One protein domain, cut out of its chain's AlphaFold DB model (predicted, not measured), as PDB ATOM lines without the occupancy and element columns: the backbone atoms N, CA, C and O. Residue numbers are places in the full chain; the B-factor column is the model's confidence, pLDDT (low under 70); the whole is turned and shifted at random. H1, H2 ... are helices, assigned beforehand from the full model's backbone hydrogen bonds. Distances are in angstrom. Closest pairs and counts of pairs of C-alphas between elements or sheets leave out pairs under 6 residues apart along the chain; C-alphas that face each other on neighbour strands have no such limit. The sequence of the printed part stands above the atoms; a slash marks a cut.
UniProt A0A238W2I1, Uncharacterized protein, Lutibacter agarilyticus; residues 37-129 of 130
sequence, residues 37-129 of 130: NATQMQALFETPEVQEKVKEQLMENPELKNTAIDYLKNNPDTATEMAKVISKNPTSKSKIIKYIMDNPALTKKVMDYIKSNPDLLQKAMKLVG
ATOM      1  N   ASN A  37     277.405 369.443 291.466       75.88
ATOM      2  CA  ASN A  37     278.566 368.589 291.222       75.88
ATOM      3  C   ASN A  37     279.804 369.414 290.818       75.88
ATOM      4  O   ASN A  37     280.873 369.254 291.406       75.88
ATOM      5  N   ALA A  38     279.641 370.383 289.909       81.00
ATOM      6  CA  ALA A  38     280.744 371.236 289.461       81.00
ATOM      7  C   ALA A  38     281.357 372.064 290.605       81.00
ATOM      8  O   ALA A  38     282.578 372.147 290.728       81.00
ATOM      9  N   THR A  39     280.526 372.634 291.481       87.62
ATOM     10  CA  THR A  39     281.000 373.442 292.620       87.62
ATOM     11  C   THR A  39     281.781 372.598 293.631       87.62
ATOM     12  O   THR A  39     282.835 373.015 294.111       87.62
ATOM     13  N   GLN A  40     281.306 371.383 293.925       90.12
ATOM     14  CA  GLN A  40     282.007 370.448 294.811       90.12
ATOM     15  C   GLN A  40     283.339 369.995 294.210       90.12
ATOM     16  O   GLN A  40     284.355 369.996 294.900       90.12
ATOM     17  N   MET A  41     283.362 369.677 292.916       90.94
ATOM     18  CA  MET A  41     284.596 369.328 292.217       90.94
ATOM     19  C   MET A  41     285.610 370.469 292.215       90.94
ATOM     20  O   MET A  41     286.795 370.217 292.399       90.94
ATOM     21  N   GLN A  42     285.167 371.716 292.039       94.12
ATOM     22  CA  GLN A  42     286.053 372.876 292.126       94.12
ATOM     23  C   GLN A  42     286.648 373.025 293.528       94.12
ATOM     24  O   GLN A  42     287.844 373.267 293.648       94.12
ATOM     25  N   ALA A  43     285.846 372.836 294.579       94.06
ATOM     26  CA  ALA A  43     286.332 372.894 295.956       94.06
ATOM     27  C   ALA A  43     287.356 371.783 296.256       94.06
ATOM     28  O   ALA A  43     288.392 372.045 296.861       94.06
ATOM     29  N   LEU A  44     287.109 370.554 295.786       94.81
ATOM     30  CA  LEU A  44     288.074 369.455 295.899       94.81
ATOM     31  C   LEU A  44     289.351 369.740 295.100       94.81
ATOM     32  O   LEU A  44     290.454 369.492 295.585       94.81
ATOM     33  N   PHE A  45     289.209 370.309 293.903       96.25
ATOM     34  CA  PHE A  45     290.331 370.695 293.057       96.25
ATOM     35  C   PHE A  45     291.253 371.710 293.721       96.25
ATOM     36  O   PHE A  45     292.456 371.650 293.508       96.25
ATOM     37  N   GLU A  46     290.728 372.618 294.541       95.69
ATOM     38  CA  GLU A  46     291.530 373.610 295.268       95.69
ATOM     39  C   GLU A  46     292.347 373.030 296.426       95.69
ATOM     40  O   GLU A  46     293.223 373.718 296.957       95.69
ATOM     41  N   THR A  47     292.108 371.778 296.822       96.75
ATOM     42  CA  THR A  47     292.898 371.164 297.890       96.75
ATOM     43  C   THR A  47     294.357 370.971 297.446       96.75
ATOM     44  O   THR A  47     294.610 370.585 296.299       96.75
ATOM     45  N   PRO A  48     295.348 371.215 298.329       96.19
ATOM     46  CA  PRO A  48     296.762 371.115 297.963       96.19
ATOM     47  C   PRO A  48     297.160 369.745 297.404       96.19
ATOM     48  O   PRO A  48     297.888 369.682 296.418       96.19
ATOM     49  N   GLU A  49     296.633 368.665 297.987       96.62
ATOM     50  CA  GLU A  49     296.893 367.292 297.539       96.62
ATOM     51  C   GLU A  49     296.424 367.070 296.095       96.62
ATOM     52  O   GLU A  49     297.139 366.505 295.270       96.62
ATOM     53  N   VAL A  50     295.226 367.550 295.757       96.50
ATOM     54  CA  VAL A  50     294.685 367.413 294.404       96.50
ATOM     55  C   VAL A  50     295.456 368.277 293.419       96.50
ATOM     56  O   VAL A  50     295.786 367.811 292.330       96.50
ATOM     57  N   GLN A  51     295.787 369.513 293.792       96.88
ATOM     58  CA  GLN A  51     296.620 370.391 292.970       96.88
ATOM     59  C   GLN A  51     297.968 369.740 292.637       96.88
ATOM     60  O   GLN A  51     298.434 369.852 291.505       96.88
ATOM     61  N   GLU A  52     298.594 369.070 293.603       96.75
ATOM     62  CA  GLU A  52     299.856 368.356 293.407       96.75
ATOM     63  C   GLU A  52     299.695 367.194 292.422       96.75
ATOM     64  O   GLU A  52     300.362 367.182 291.386       96.75
ATOM     65  N   LYS A  53     298.720 366.305 292.646       97.38
ATOM     66  CA  LYS A  53     298.449 365.182 291.733       97.38
ATOM     67  C   LYS A  53     298.083 365.646 290.323       97.38
ATOM     68  O   LYS A  53     298.488 365.041 289.335       97.38
ATOM     69  N   VAL A  54     297.339 366.743 290.186       96.38
ATOM     70  CA  VAL A  54     297.010 367.303 288.866       96.38
ATOM     71  C   VAL A  54     298.263 367.840 288.170       96.38
ATOM     72  O   VAL A  54     298.400 367.665 286.958       96.38
ATOM     73  N   LYS A  55     299.206 368.453 288.897       95.88
ATOM     74  CA  LYS A  55     300.499 368.876 288.328       95.88
ATOM     75  C   LYS A  55     301.333 367.687 287.860       95.88
ATOM     76  O   LYS A  55     301.911 367.750 286.775       95.88
ATOM     77  N   GLU A  56     301.354 366.597 288.621       96.19
ATOM     78  CA  GLU A  56     301.982 365.342 288.189       96.19
ATOM     79  C   GLU A  56     301.333 364.832 286.897       96.19
ATOM     80  O   GLU A  56     302.015 364.591 285.899       96.19
ATOM     81  N   GLN A  57     299.999 364.800 286.846       96.25
ATOM     82  CA  GLN A  57     299.273 364.394 285.644       96.25
ATOM     83  C   GLN A  57     299.490 365.341 284.456       96.25
ATOM     84  O   GLN A  57     299.502 364.883 283.319       96.25
ATOM     85  N   LEU A  58     299.748 366.636 284.656       95.31
ATOM     86  CA  LEU A  58     300.156 367.537 283.567       95.31
ATOM     87  C   LEU A  58     301.523 367.152 282.974       95.31
ATOM     88  O   LEU A  58     301.752 367.319 281.772       95.31
ATOM     89  N   MET A  59     302.428 366.608 283.789       94.00
ATOM     90  CA  MET A  59     303.739 366.126 283.346       94.00
ATOM     91  C   MET A  59     303.655 364.762 282.652       94.00
ATOM     92  O   MET A  59     304.398 364.520 281.695       94.00
ATOM     93  N   GLU A  60     302.745 363.893 283.078       94.56
ATOM     94  CA  GLU A  60     302.656 362.504 282.615       94.56
ATOM     95  C   GLU A  60     301.633 362.305 281.494       94.56
ATOM     96  O   GLU A  60     301.936 361.681 280.475       94.56
ATOM     97  N   ASN A  61     300.441 362.887 281.632       96.25
ATOM     98  CA  ASN A  61     299.340 362.687 280.706       96.25
ATOM     99  C   ASN A  61     299.526 363.543 279.436       96.25
ATOM    100  O   ASN A  61     299.509 364.777 279.498       96.25
ATOM    101  N   PRO A  62     299.680 362.924 278.248       94.06
ATOM    102  CA  PRO A  62     299.949 363.657 277.014       94.06
ATOM    103  C   PRO A  62     298.790 364.565 276.596       94.06
ATOM    104  O   PRO A  62     299.022 365.598 275.973       94.06
ATOM    105  N   GLU A  63     297.553 364.209 276.936       95.00
ATOM    106  CA  GLU A  63     296.382 364.989 276.562       95.00
ATOM    107  C   GLU A  63     296.245 366.255 277.412       95.00
ATOM    108  O   GLU A  63     296.113 367.346 276.852       95.00
ATOM    109  N   LEU A  64     296.360 366.139 278.742       94.94
ATOM    110  CA  LEU A  64     296.383 367.304 279.634       94.94
ATOM    111  C   LEU A  64     297.551 368.232 279.295       94.94
ATOM    112  O   LEU A  64     297.376 369.446 279.206       94.94
ATOM    113  N   LYS A  65     298.725 367.658 279.025       95.50
ATOM    114  CA  LYS A  65     299.917 368.394 278.599       95.50
ATOM    115  C   LYS A  65     299.679 369.203 277.329       95.50
ATOM    116  O   LYS A  65     299.988 370.391 277.295       95.50
ATOM    117  N   ASN A  66     299.140 368.570 276.286       95.94
ATOM    118  CA  ASN A  66     298.839 369.255 275.028       95.94
ATOM    119  C   ASN A  66     297.808 370.359 275.246       95.94
ATOM    120  O   ASN A  66     298.036 371.485 274.825       95.94
ATOM    121  N   THR A  67     296.743 370.060 275.991       96.75
ATOM    122  CA  THR A  67     295.685 371.022 276.312       96.75
ATOM    123  C   THR A  67     296.236 372.249 277.039       96.75
ATOM    124  O   THR A  67     295.912 373.377 276.676       96.75
ATOM    125  N   ALA A  68     297.111 372.055 278.028       96.56
ATOM    126  CA  ALA A  68     297.747 373.147 278.759       96.56
ATOM    127  C   ALA A  68     298.668 373.992 277.863       96.56
ATOM    128  O   ALA A  68     298.616 375.222 277.906       96.56
ATOM    129  N   ILE A  69     299.491 373.343 277.030       96.44
ATOM    130  CA  ILE A  69     300.379 374.035 276.084       96.44
ATOM    131  C   ILE A  69     299.561 374.843 275.074       96.44
ATOM    132  O   ILE A  69     299.865 376.014 274.846       96.44
ATOM    133  N   ASP A  70     298.523 374.245 274.491       97.25
ATOM    134  CA  ASP A  70     297.675 374.894 273.494       97.25
ATOM    135  C   ASP A  70     296.883 376.052 274.103       97.25
ATOM    136  O   ASP A  70     296.805 377.122 273.498       97.25
ATOM    137  N   TYR A  71     296.363 375.894 275.322       97.69
ATOM    138  CA  TYR A  71     295.715 376.985 276.046       97.69
ATOM    139  C   TYR A  71     296.663 378.176 276.227       97.69
ATOM    140  O   TYR A  71     296.340 379.287 275.810       97.69
ATOM    141  N   LEU A  72     297.859 377.959 276.783       97.81
ATOM    142  CA  LEU A  72     298.806 379.049 277.031       97.81
ATOM    143  C   LEU A  72     299.356 379.666 275.738       97.81
ATOM    144  O   LEU A  72     299.632 380.865 275.695       97.81
ATOM    145  N   LYS A  73     299.523 378.869 274.680       96.44
ATOM    146  CA  LYS A  73     299.953 379.353 273.362       96.44
ATOM    147  C   LYS A  73     298.920 380.293 272.736       96.44
ATOM    148  O   LYS A  73     299.312 381.252 272.079       96.44
ATOM    149  N   ASN A  74     297.632 380.010 272.919       96.69
ATOM    150  CA  ASN A  74     296.543 380.800 272.343       96.69
ATOM    151  C   ASN A  74     296.024 381.901 273.286       96.69
ATOM    152  O   ASN A  74     295.253 382.757 272.861       96.69
ATOM    153  N   ASN A  75     296.435 381.902 274.557       96.00
ATOM    154  CA  ASN A  75     296.072 382.940 275.514       96.00
ATOM    155  C   ASN A  75     296.928 384.204 275.278       96.00
ATOM    156  O   ASN A  75     298.157 384.108 275.335       96.00
ATOM    157  N   PRO A  76     296.325 385.385 275.046       95.44
ATOM    158  CA  PRO A  76     297.057 386.596 274.662       95.44
ATOM    159  C   PRO A  76     298.102 387.027 275.697       95.44
ATOM    160  O   PRO A  76     299.166 387.512 275.318       95.44
ATOM    161  N   ASP A  77     297.858 386.776 276.985       95.69
ATOM    162  CA  ASP A  77     298.778 387.174 278.054       95.69
ATOM    163  C   ASP A  77     300.041 386.299 278.107       95.69
ATOM    164  O   ASP A  77     301.053 386.698 278.681       95.69
ATOM    165  N   THR A  78     299.985 385.080 277.561       97.12
ATOM    166  CA  THR A  78     301.086 384.104 277.634       97.12
ATOM    167  C   THR A  78     301.639 383.708 276.273       97.12
ATOM    168  O   THR A  78     302.725 383.133 276.217       97.12
ATOM    169  N   ALA A  79     300.961 384.052 275.177       96.19
ATOM    170  CA  ALA A  79     301.321 383.658 273.818       96.19
ATOM    171  C   ALA A  79     302.764 384.037 273.459       96.19
ATOM    172  O   ALA A  79     303.514 383.206 272.943       96.19
ATOM    173  N   THR A  80     303.192 385.264 273.776       96.62
ATOM    174  CA  THR A  80     304.558 385.731 273.491       96.62
ATOM    175  C   THR A  80     305.611 384.927 274.250       96.62
ATOM    176  O   THR A  80     306.645 384.570 273.685       96.62
ATOM    177  N   GLU A  81     305.367 384.630 275.525       96.19
ATOM    178  CA  GLU A  81     306.301 383.856 276.341       96.19
ATOM    179  C   GLU A  81     306.344 382.395 275.886       96.19
ATOM    180  O   GLU A  81     307.419 381.840 275.652       96.19
ATOM    181  N   MET A  82     305.180 381.800 275.627       96.56
ATOM    182  CA  MET A  82     305.078 380.448 275.089       96.56
ATOM    183  C   MET A  82     305.764 380.315 273.731       96.56
ATOM    184  O   MET A  82     306.474 379.335 273.510       96.56
ATOM    185  N   ALA A  83     305.642 381.303 272.844       95.50
ATOM    186  CA  ALA A  83     306.340 381.306 271.562       95.50
ATOM    187  C   ALA A  83     307.869 381.246 271.730       95.50
ATOM    188  O   ALA A  83     308.530 380.484 271.023       95.50
ATOM    189  N   LYS A  84     308.438 381.978 272.701       95.94
ATOM    190  CA  LYS A  84     309.879 381.923 273.023       95.94
ATOM    191  C   LYS A  84     310.300 380.564 273.583       95.94
ATOM    192  O   LYS A  84     311.378 380.067 273.267       95.94
ATOM    193  N   VAL A  85     309.484 379.970 274.448       95.31
ATOM    194  CA  VAL A  85     309.793 378.671 275.066       95.31
ATOM    195  C   VAL A  85     309.723 377.555 274.026       95.31
ATOM    196  O   VAL A  85     310.611 376.701 273.983       95.31
ATOM    197  N   ILE A  86     308.703 377.590 273.165       94.75
ATOM    198  CA  ILE A  86     308.505 376.642 272.066       94.75
ATOM    199  C   ILE A  86     309.635 376.775 271.041       94.75
ATOM    200  O   ILE A  86     310.189 375.756 270.641       94.75
ATOM    201  N   SER A  87     310.045 377.990 270.661       95.25
ATOM    202  CA  SER A  87     311.146 378.175 269.702       95.25
ATOM    203  C   SER A  87     312.490 377.655 270.227       95.25
ATOM    204  O   SER A  87     313.285 377.127 269.454       95.25
ATOM    205  N   LYS A  88     312.723 377.722 271.545       95.25
ATOM    206  CA  LYS A  88     313.892 377.114 272.207       95.25
ATOM    207  C   LYS A  88     313.789 375.593 272.367       95.25
ATOM    208  O   LYS A  88     314.808 374.932 272.544       95.25
ATOM    209  N   ASN A  89     312.579 375.031 272.335       92.81
ATOM    210  CA  ASN A  89     312.315 373.611 272.584       92.81
ATOM    211  C   ASN A  89     311.361 372.999 271.535       92.81
ATOM    212  O   ASN A  89     310.372 372.366 271.915       92.81
ATOM    213  N   PRO A  90     311.640 373.132 270.224       85.12
ATOM    214  CA  PRO A  90     310.650 372.895 269.166       85.12
ATOM    215  C   PRO A  90     310.133 371.453 269.106       85.12
ATOM    216  O   PRO A  90     309.015 371.212 268.664       85.12
ATOM    217  N   THR A  91     310.922 370.486 269.577       89.31
ATOM    218  CA  THR A  91     310.582 369.055 269.547       89.31
ATOM    219  C   THR A  91     310.225 368.482 270.917       89.31
ATOM    220  O   THR A  91     309.811 367.328 271.009       89.31
ATOM    221  N   SER A  92     310.371 369.251 272.004       92.75
ATOM    222  CA  SER A  92     310.292 368.708 273.365       92.75
ATOM    223  C   SER A  92     309.154 369.317 274.174       92.75
ATOM    224  O   SER A  92     309.338 370.241 274.968       92.75
ATOM    225  N   LYS A  93     307.970 368.709 274.047       92.12
ATOM    226  CA  LYS A  93     306.801 369.040 274.877       92.12
ATOM    227  C   LYS A  93     307.073 368.865 276.370       92.12
ATOM    228  O   LYS A  93     306.579 369.655 277.162       92.12
ATOM    229  N   SER A  94     307.899 367.888 276.753       92.81
ATOM    230  CA  SER A  94     308.297 367.678 278.152       92.81
ATOM    231  C   SER A  94     309.109 368.848 278.722       92.81
ATOM    232  O   SER A  94     308.908 369.221 279.872       92.81
ATOM    233  N   LYS A  95     309.982 369.480 277.924       95.38
ATOM    234  CA  LYS A  95     310.693 370.695 278.360       95.38
ATOM    235  C   LYS A  95     309.761 371.901 278.447       95.38
ATOM    236  O   LYS A  95     309.884 372.689 279.378       95.38
ATOM    237  N   ILE A  96     308.816 372.020 277.513       96.50
ATOM    238  CA  ILE A  96     307.814 373.094 277.523       96.50
ATOM    239  C   ILE A  96     306.928 372.988 278.771       96.50
ATOM    240  O   ILE A  96     306.778 373.970 279.488       96.50
ATOM    241  N   ILE A  97     306.381 371.806 279.073       95.88
ATOM    242  CA  ILE A  97     305.533 371.631 280.261       95.88
ATOM    243  C   ILE A  97     306.323 371.792 281.559       95.88
ATOM    244  O   ILE A  97     305.824 372.421 282.482       95.88
ATOM    245  N   LYS A  98     307.583 371.340 281.604       96.19
ATOM    246  CA  LYS A  98     308.461 371.604 282.746       96.19
ATOM    247  C   LYS A  98     308.621 373.107 282.986       96.19
ATOM    248  O   LYS A  98     308.431 373.555 284.104       96.19
ATOM    249  N   TYR A  99     308.872 373.890 281.934       96.69
ATOM    250  CA  TYR A  99     308.937 375.349 282.052       96.69
ATOM    251  C   TYR A  99     307.631 375.959 282.584       96.69
ATOM    252  O   TYR A  99     307.666 376.863 283.414       96.69
ATOM    253  N   ILE A 100     306.478 375.462 282.123       96.62
ATOM    254  CA  ILE A 100     305.169 375.900 282.622       96.62
ATOM    255  C   ILE A 100     305.048 375.614 284.125       96.62
ATOM    256  O   ILE A 100     304.626 376.506 284.857       96.62
ATOM    257  N   MET A 101     305.430 374.412 284.578       94.69
ATOM    258  CA  MET A 101     305.381 373.997 285.990       94.69
ATOM    259  C   MET A 101     306.377 374.763 286.875       94.69
ATOM    260  O   MET A 101     306.061 375.095 288.015       94.69
ATOM    261  N   ASP A 102     307.553 375.093 286.339       95.81
ATOM    262  CA  ASP A 102     308.583 375.871 287.038       95.81
ATOM    263  C   ASP A 102     308.220 377.371 287.121       95.81
ATOM    264  O   ASP A 102     308.780 378.103 287.937       95.81
ATOM    265  N   ASN A 103     307.277 377.849 286.296       96.69
ATOM    266  CA  ASN A 103     306.794 379.228 286.300       96.69
ATOM    267  C   ASN A 103     305.441 379.337 287.040       96.69
ATOM    268  O   ASN A 103     304.404 378.944 286.490       96.69
ATOM    269  N   PRO A 104     305.393 379.938 288.249       95.44
ATOM    270  CA  PRO A 104     304.169 380.007 289.047       95.44
ATOM    271  C   PRO A 104     302.999 380.701 288.340       95.44
ATOM    272  O   PRO A 104     301.853 380.294 288.512       95.44
ATOM    273  N   ALA A 105     303.269 381.722 287.520       96.81
ATOM    274  CA  ALA A 105     302.227 382.453 286.806       96.81
ATOM    275  C   ALA A 105     301.590 381.598 285.697       96.81
ATOM    276  O   ALA A 105     300.365 381.581 285.554       96.81
ATOM    277  N   LEU A 106     302.405 380.851 284.944       97.25
ATOM    278  CA  LEU A 106     301.915 379.937 283.907       97.25
ATOM    279  C   LEU A 106     301.193 378.736 284.517       97.25
ATOM    280  O   LEU A 106     300.100 378.394 284.069       97.25
ATOM    281  N   THR A 107     301.761 378.150 285.575       97.19
ATOM    282  CA  THR A 107     301.112 377.080 286.341       97.19
ATOM    283  C   THR A 107     299.746 377.526 286.836       97.19
ATOM    284  O   THR A 107     298.757 376.844 286.587       97.19
ATOM    285  N   LYS A 108     299.661 378.700 287.478       97.00
ATOM    286  CA  LYS A 108     298.388 379.231 287.968       97.00
ATOM    287  C   LYS A 108     297.374 379.381 286.833       97.00
ATOM    288  O   LYS A 108     296.253 378.913 286.977       97.00
ATOM    289  N   LYS A 109     297.764 379.955 285.689       97.75
ATOM    290  CA  LYS A 109     296.873 380.085 284.522       97.75
ATOM    291  C   LYS A 109     296.353 378.736 284.021       97.75
ATOM    292  O   LYS A 109     295.191 378.660 283.630       97.75
ATOM    293  N   VAL A 110     297.181 377.692 284.027       97.81
ATOM    294  CA  VAL A 110     296.754 376.332 283.658       97.81
ATOM    295  C   VAL A 110     295.776 375.764 284.682       97.81
ATOM    296  O   VAL A 110     294.723 375.272 284.288       97.81
ATOM    297  N   MET A 111     296.072 375.866 285.981       97.44
ATOM    298  CA  MET A 111     295.171 375.365 287.027       97.44
ATOM    299  C   MET A 111     293.835 376.119 287.038       97.44
ATOM    300  O   MET A 111     292.784 375.492 287.141       97.44
ATOM    301  N   ASP A 112     293.857 377.443 286.857       97.44
ATOM    302  CA  ASP A 112     292.650 378.266 286.722       97.44
ATOM    303  C   ASP A 112     291.824 377.830 285.500       97.44
ATOM    304  O   ASP A 112     290.602 377.701 285.588       97.44
ATOM    305  N   TYR A 113     292.483 377.556 284.367       97.38
ATOM    306  CA  TYR A 113     291.812 377.070 283.163       97.38
ATOM    307  C   TYR A 113     291.142 375.715 283.397       97.38
ATOM    308  O   TYR A 113     289.956 375.580 283.097       97.38
ATOM    309  N   ILE A 114     291.855 374.758 284.001       96.75
ATOM    310  CA  ILE A 114     291.299 373.453 284.387       96.75
ATOM    311  C   ILE A 114     290.084 373.647 285.293       96.75
ATOM    312  O   ILE A 114     289.025 373.115 284.990       96.75
ATOM    313  N   LYS A 115     290.195 374.460 286.350       96.19
ATOM    314  CA  LYS A 115     289.092 374.741 287.282       96.19
ATOM    315  C   LYS A 115     287.861 375.330 286.586       96.19
ATOM    316  O   LYS A 115     286.733 374.972 286.914       96.19
ATOM    317  N   SER A 116     288.076 376.264 285.660       94.81
ATOM    318  CA  SER A 116     287.004 376.999 284.977       94.81
ATOM    319  C   SER A 116     286.333 376.222 283.843       94.81
ATOM    320  O   SER A 116     285.260 376.620 283.392       94.81
ATOM    321  N   ASN A 117     286.943 375.129 283.382       95.00
ATOM    322  CA  ASN A 117     286.435 374.289 282.306       95.00
ATOM    323  C   ASN A 117     285.907 372.965 282.897       95.00
ATOM    324  O   ASN A 117     286.716 372.112 283.258       95.00
ATOM    325  N   PRO A 118     284.578 372.761 283.000       91.88
ATOM    326  CA  PRO A 118     283.999 371.595 283.673       91.88
ATOM    327  C   PRO A 118     284.448 370.244 283.106       91.88
ATOM    328  O   PRO A 118     284.701 369.316 283.875       91.88
ATOM    329  N   ASP A 119     284.596 370.132 281.785       92.94
ATOM    330  CA  ASP A 119     285.012 368.887 281.133       92.94
ATOM    331  C   ASP A 119     286.475 368.566 281.454       92.94
ATOM    332  O   ASP A 119     286.831 367.429 281.779       92.94
ATOM    333  N   LEU A 120     287.332 369.591 281.413       95.19
ATOM    334  CA  LEU A 120     288.746 369.452 281.737       95.19
ATOM    335  C   LEU A 120     288.960 369.200 283.232       95.19
ATOM    336  O   LEU A 120     289.783 368.359 283.592       95.19
ATOM    337  N   LEU A 121     288.190 369.872 284.091       95.50
ATOM    338  CA  LEU A 121     288.145 369.619 285.524       95.50
ATOM    339  C   LEU A 121     287.775 368.161 285.785       95.50
ATOM    340  O   LEU A 121     288.509 367.459 286.469       95.50
ATOM    341  N   GLN A 122     286.691 367.667 285.185       94.12
ATOM    342  CA  GLN A 122     286.276 366.275 285.339       94.12
ATOM    343  C   GLN A 122     287.343 365.296 284.886       94.12
ATOM    344  O   GLN A 122     287.592 364.293 285.554       94.12
ATOM    345  N   LYS A 123     288.003 365.593 283.775       94.75
ATOM    346  CA  LYS A 123     289.097 364.771 283.288       94.75
ATOM    347  C   LYS A 123     290.280 364.749 284.252       94.75
ATOM    348  O   LYS A 123     290.795 363.674 284.545       94.75
ATOM    349  N   ALA A 124     290.695 365.912 284.748       95.75
ATOM    350  CA  ALA A 124     291.790 366.030 285.701       95.75
ATOM    351  C   ALA A 124     291.475 365.284 287.006       95.75
ATOM    352  O   ALA A 124     292.303 364.505 287.462       95.75
ATOM    353  N   MET A 125     290.261 365.446 287.542       95.00
ATOM    354  CA  MET A 125     289.797 364.765 288.757       95.00
ATOM    355  C   MET A 125     289.797 363.237 288.591       95.00
ATOM    356  O   MET A 125     290.372 362.535 289.420       95.00
ATOM    357  N   LYS A 126     289.294 362.723 287.459       95.19
ATOM    358  CA  LYS A 126     289.333 361.283 287.138       95.19
ATOM    359  C   LYS A 126     290.753 360.725 287.092       95.19
ATOM    360  O   LYS A 126     290.996 359.619 287.566       95.19
ATOM    361  N   LEU A 127     291.693 361.477 286.519       95.31
ATOM    362  CA  LEU A 127     293.094 361.058 286.409       95.31
ATOM    363  C   LEU A 127     293.802 360.984 287.764       95.31
ATOM    364  O   LEU A 127     294.745 360.215 287.908       95.31
ATOM    365  N   VAL A 128     293.334 361.740 288.758       93.88
ATOM    366  CA  VAL A 128     293.879 361.712 290.123       93.88
ATOM    367  C   VAL A 128     293.068 360.826 291.079       93.88
ATOM    368  O   VAL A 128     293.333 360.823 292.281       93.88
ATOM    369  N   GLY A 129     292.111 360.054 290.550       90.44
ATOM    370  CA  GLY A 129     291.344 359.057 291.299       90.44
ATOM    371  C   GLY A 129     290.086 359.579 291.998       90.44
ATOM    372  O   GLY A 129     289.680 358.983 292.994       90.44
TER     373      GLY A 129
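Overview. This is residues 37 to 129 of the 130 residues of an uncharacterized protein of Lutibacter agarilyticus (UniProt A0A238W2I1). Seven short helices, one following the next through tight turns, pack mostly crosswise into an elongated body. H3 and H6 cross near the middle; H2 and H5 add to this core, H1 and H7 make one end, and H4 makes the other. The printed part has 93 residues, with H1 to H7 in order along it and no named strand; the class is all helix. It is compact, with a radius of gyration of the C-alphas of 12.9 A, and spans 40 by 24 by 20 A.

Along the chain. H1 is residues 37 to 45, 12.1 A long, and begins at C-alpha 37 at (278.566, 368.589, 291.222). H2 is residues 48 to 60, 18.6 A, and H3 is residues 62 to 74, 18.1 A. H4 is residues 79 to 88, 14.3 A, and ends at C-alpha 88 at (313.892, 377.114, 272.207). H5 is residues 93 to 102, 14.1 A, and H6 is residues 104 to 116, 17.9 A. H7 is residues 118 to 127, 14.2 A, and ends at C-alpha 127 at (293.094, 361.058, 286.409).

Arrangement. H3 and H5 are the hub, each touching four other helices. With residues 68 to 72 alone, H3 touches residues 106 to 110 of H6, about perpendicular at 74 degrees; the closest C-alphas, of Ala 68 and Val 110, are 5.9 A apart. With residues 65 to 69 alone, H3 touches H5, only just about perpendicular at 70.1 degrees; the closest C-alphas are those of Lys 65 and Ile 97, 6.7 A. H2, with residues 55 to 59 alone, touches H5 at a shallow tilt of 23 degrees, opposite ways; the closest C-alphas are those of Met 59 and Ile 97, 6.6 A. H2 touches H7 about perpendicular at 86 degrees, closest at the C-alphas of Val 54 and Ala 124, 6.2 A. H1 touches H7 at a steep tilt of 53 degrees, the same way, closest at the C-alphas of Ala 38 and Pro 118, 6.7 A. H4 only just touches H5, with 3 pairs of C-alphas within 8 A, the closest those of Val 85 and Ile 96, 6.4 A. H3 and H4 touch only at the corner, closest at the C-alphas of Lys 73 and Ala 79, 4.5 A. H1 and H4 are apart. In H1 to H7 every O i to N i+4 pair is within hydrogen-bond range.

Size, cuts and confidence. The two C-alphas farthest apart are those of Asn 37 and Lys 88, 41.0 A. The printed part has no cut, and the six links between helices are tight. The mean pLDDT of the printed part is 94.9, and no printed residue is under 70.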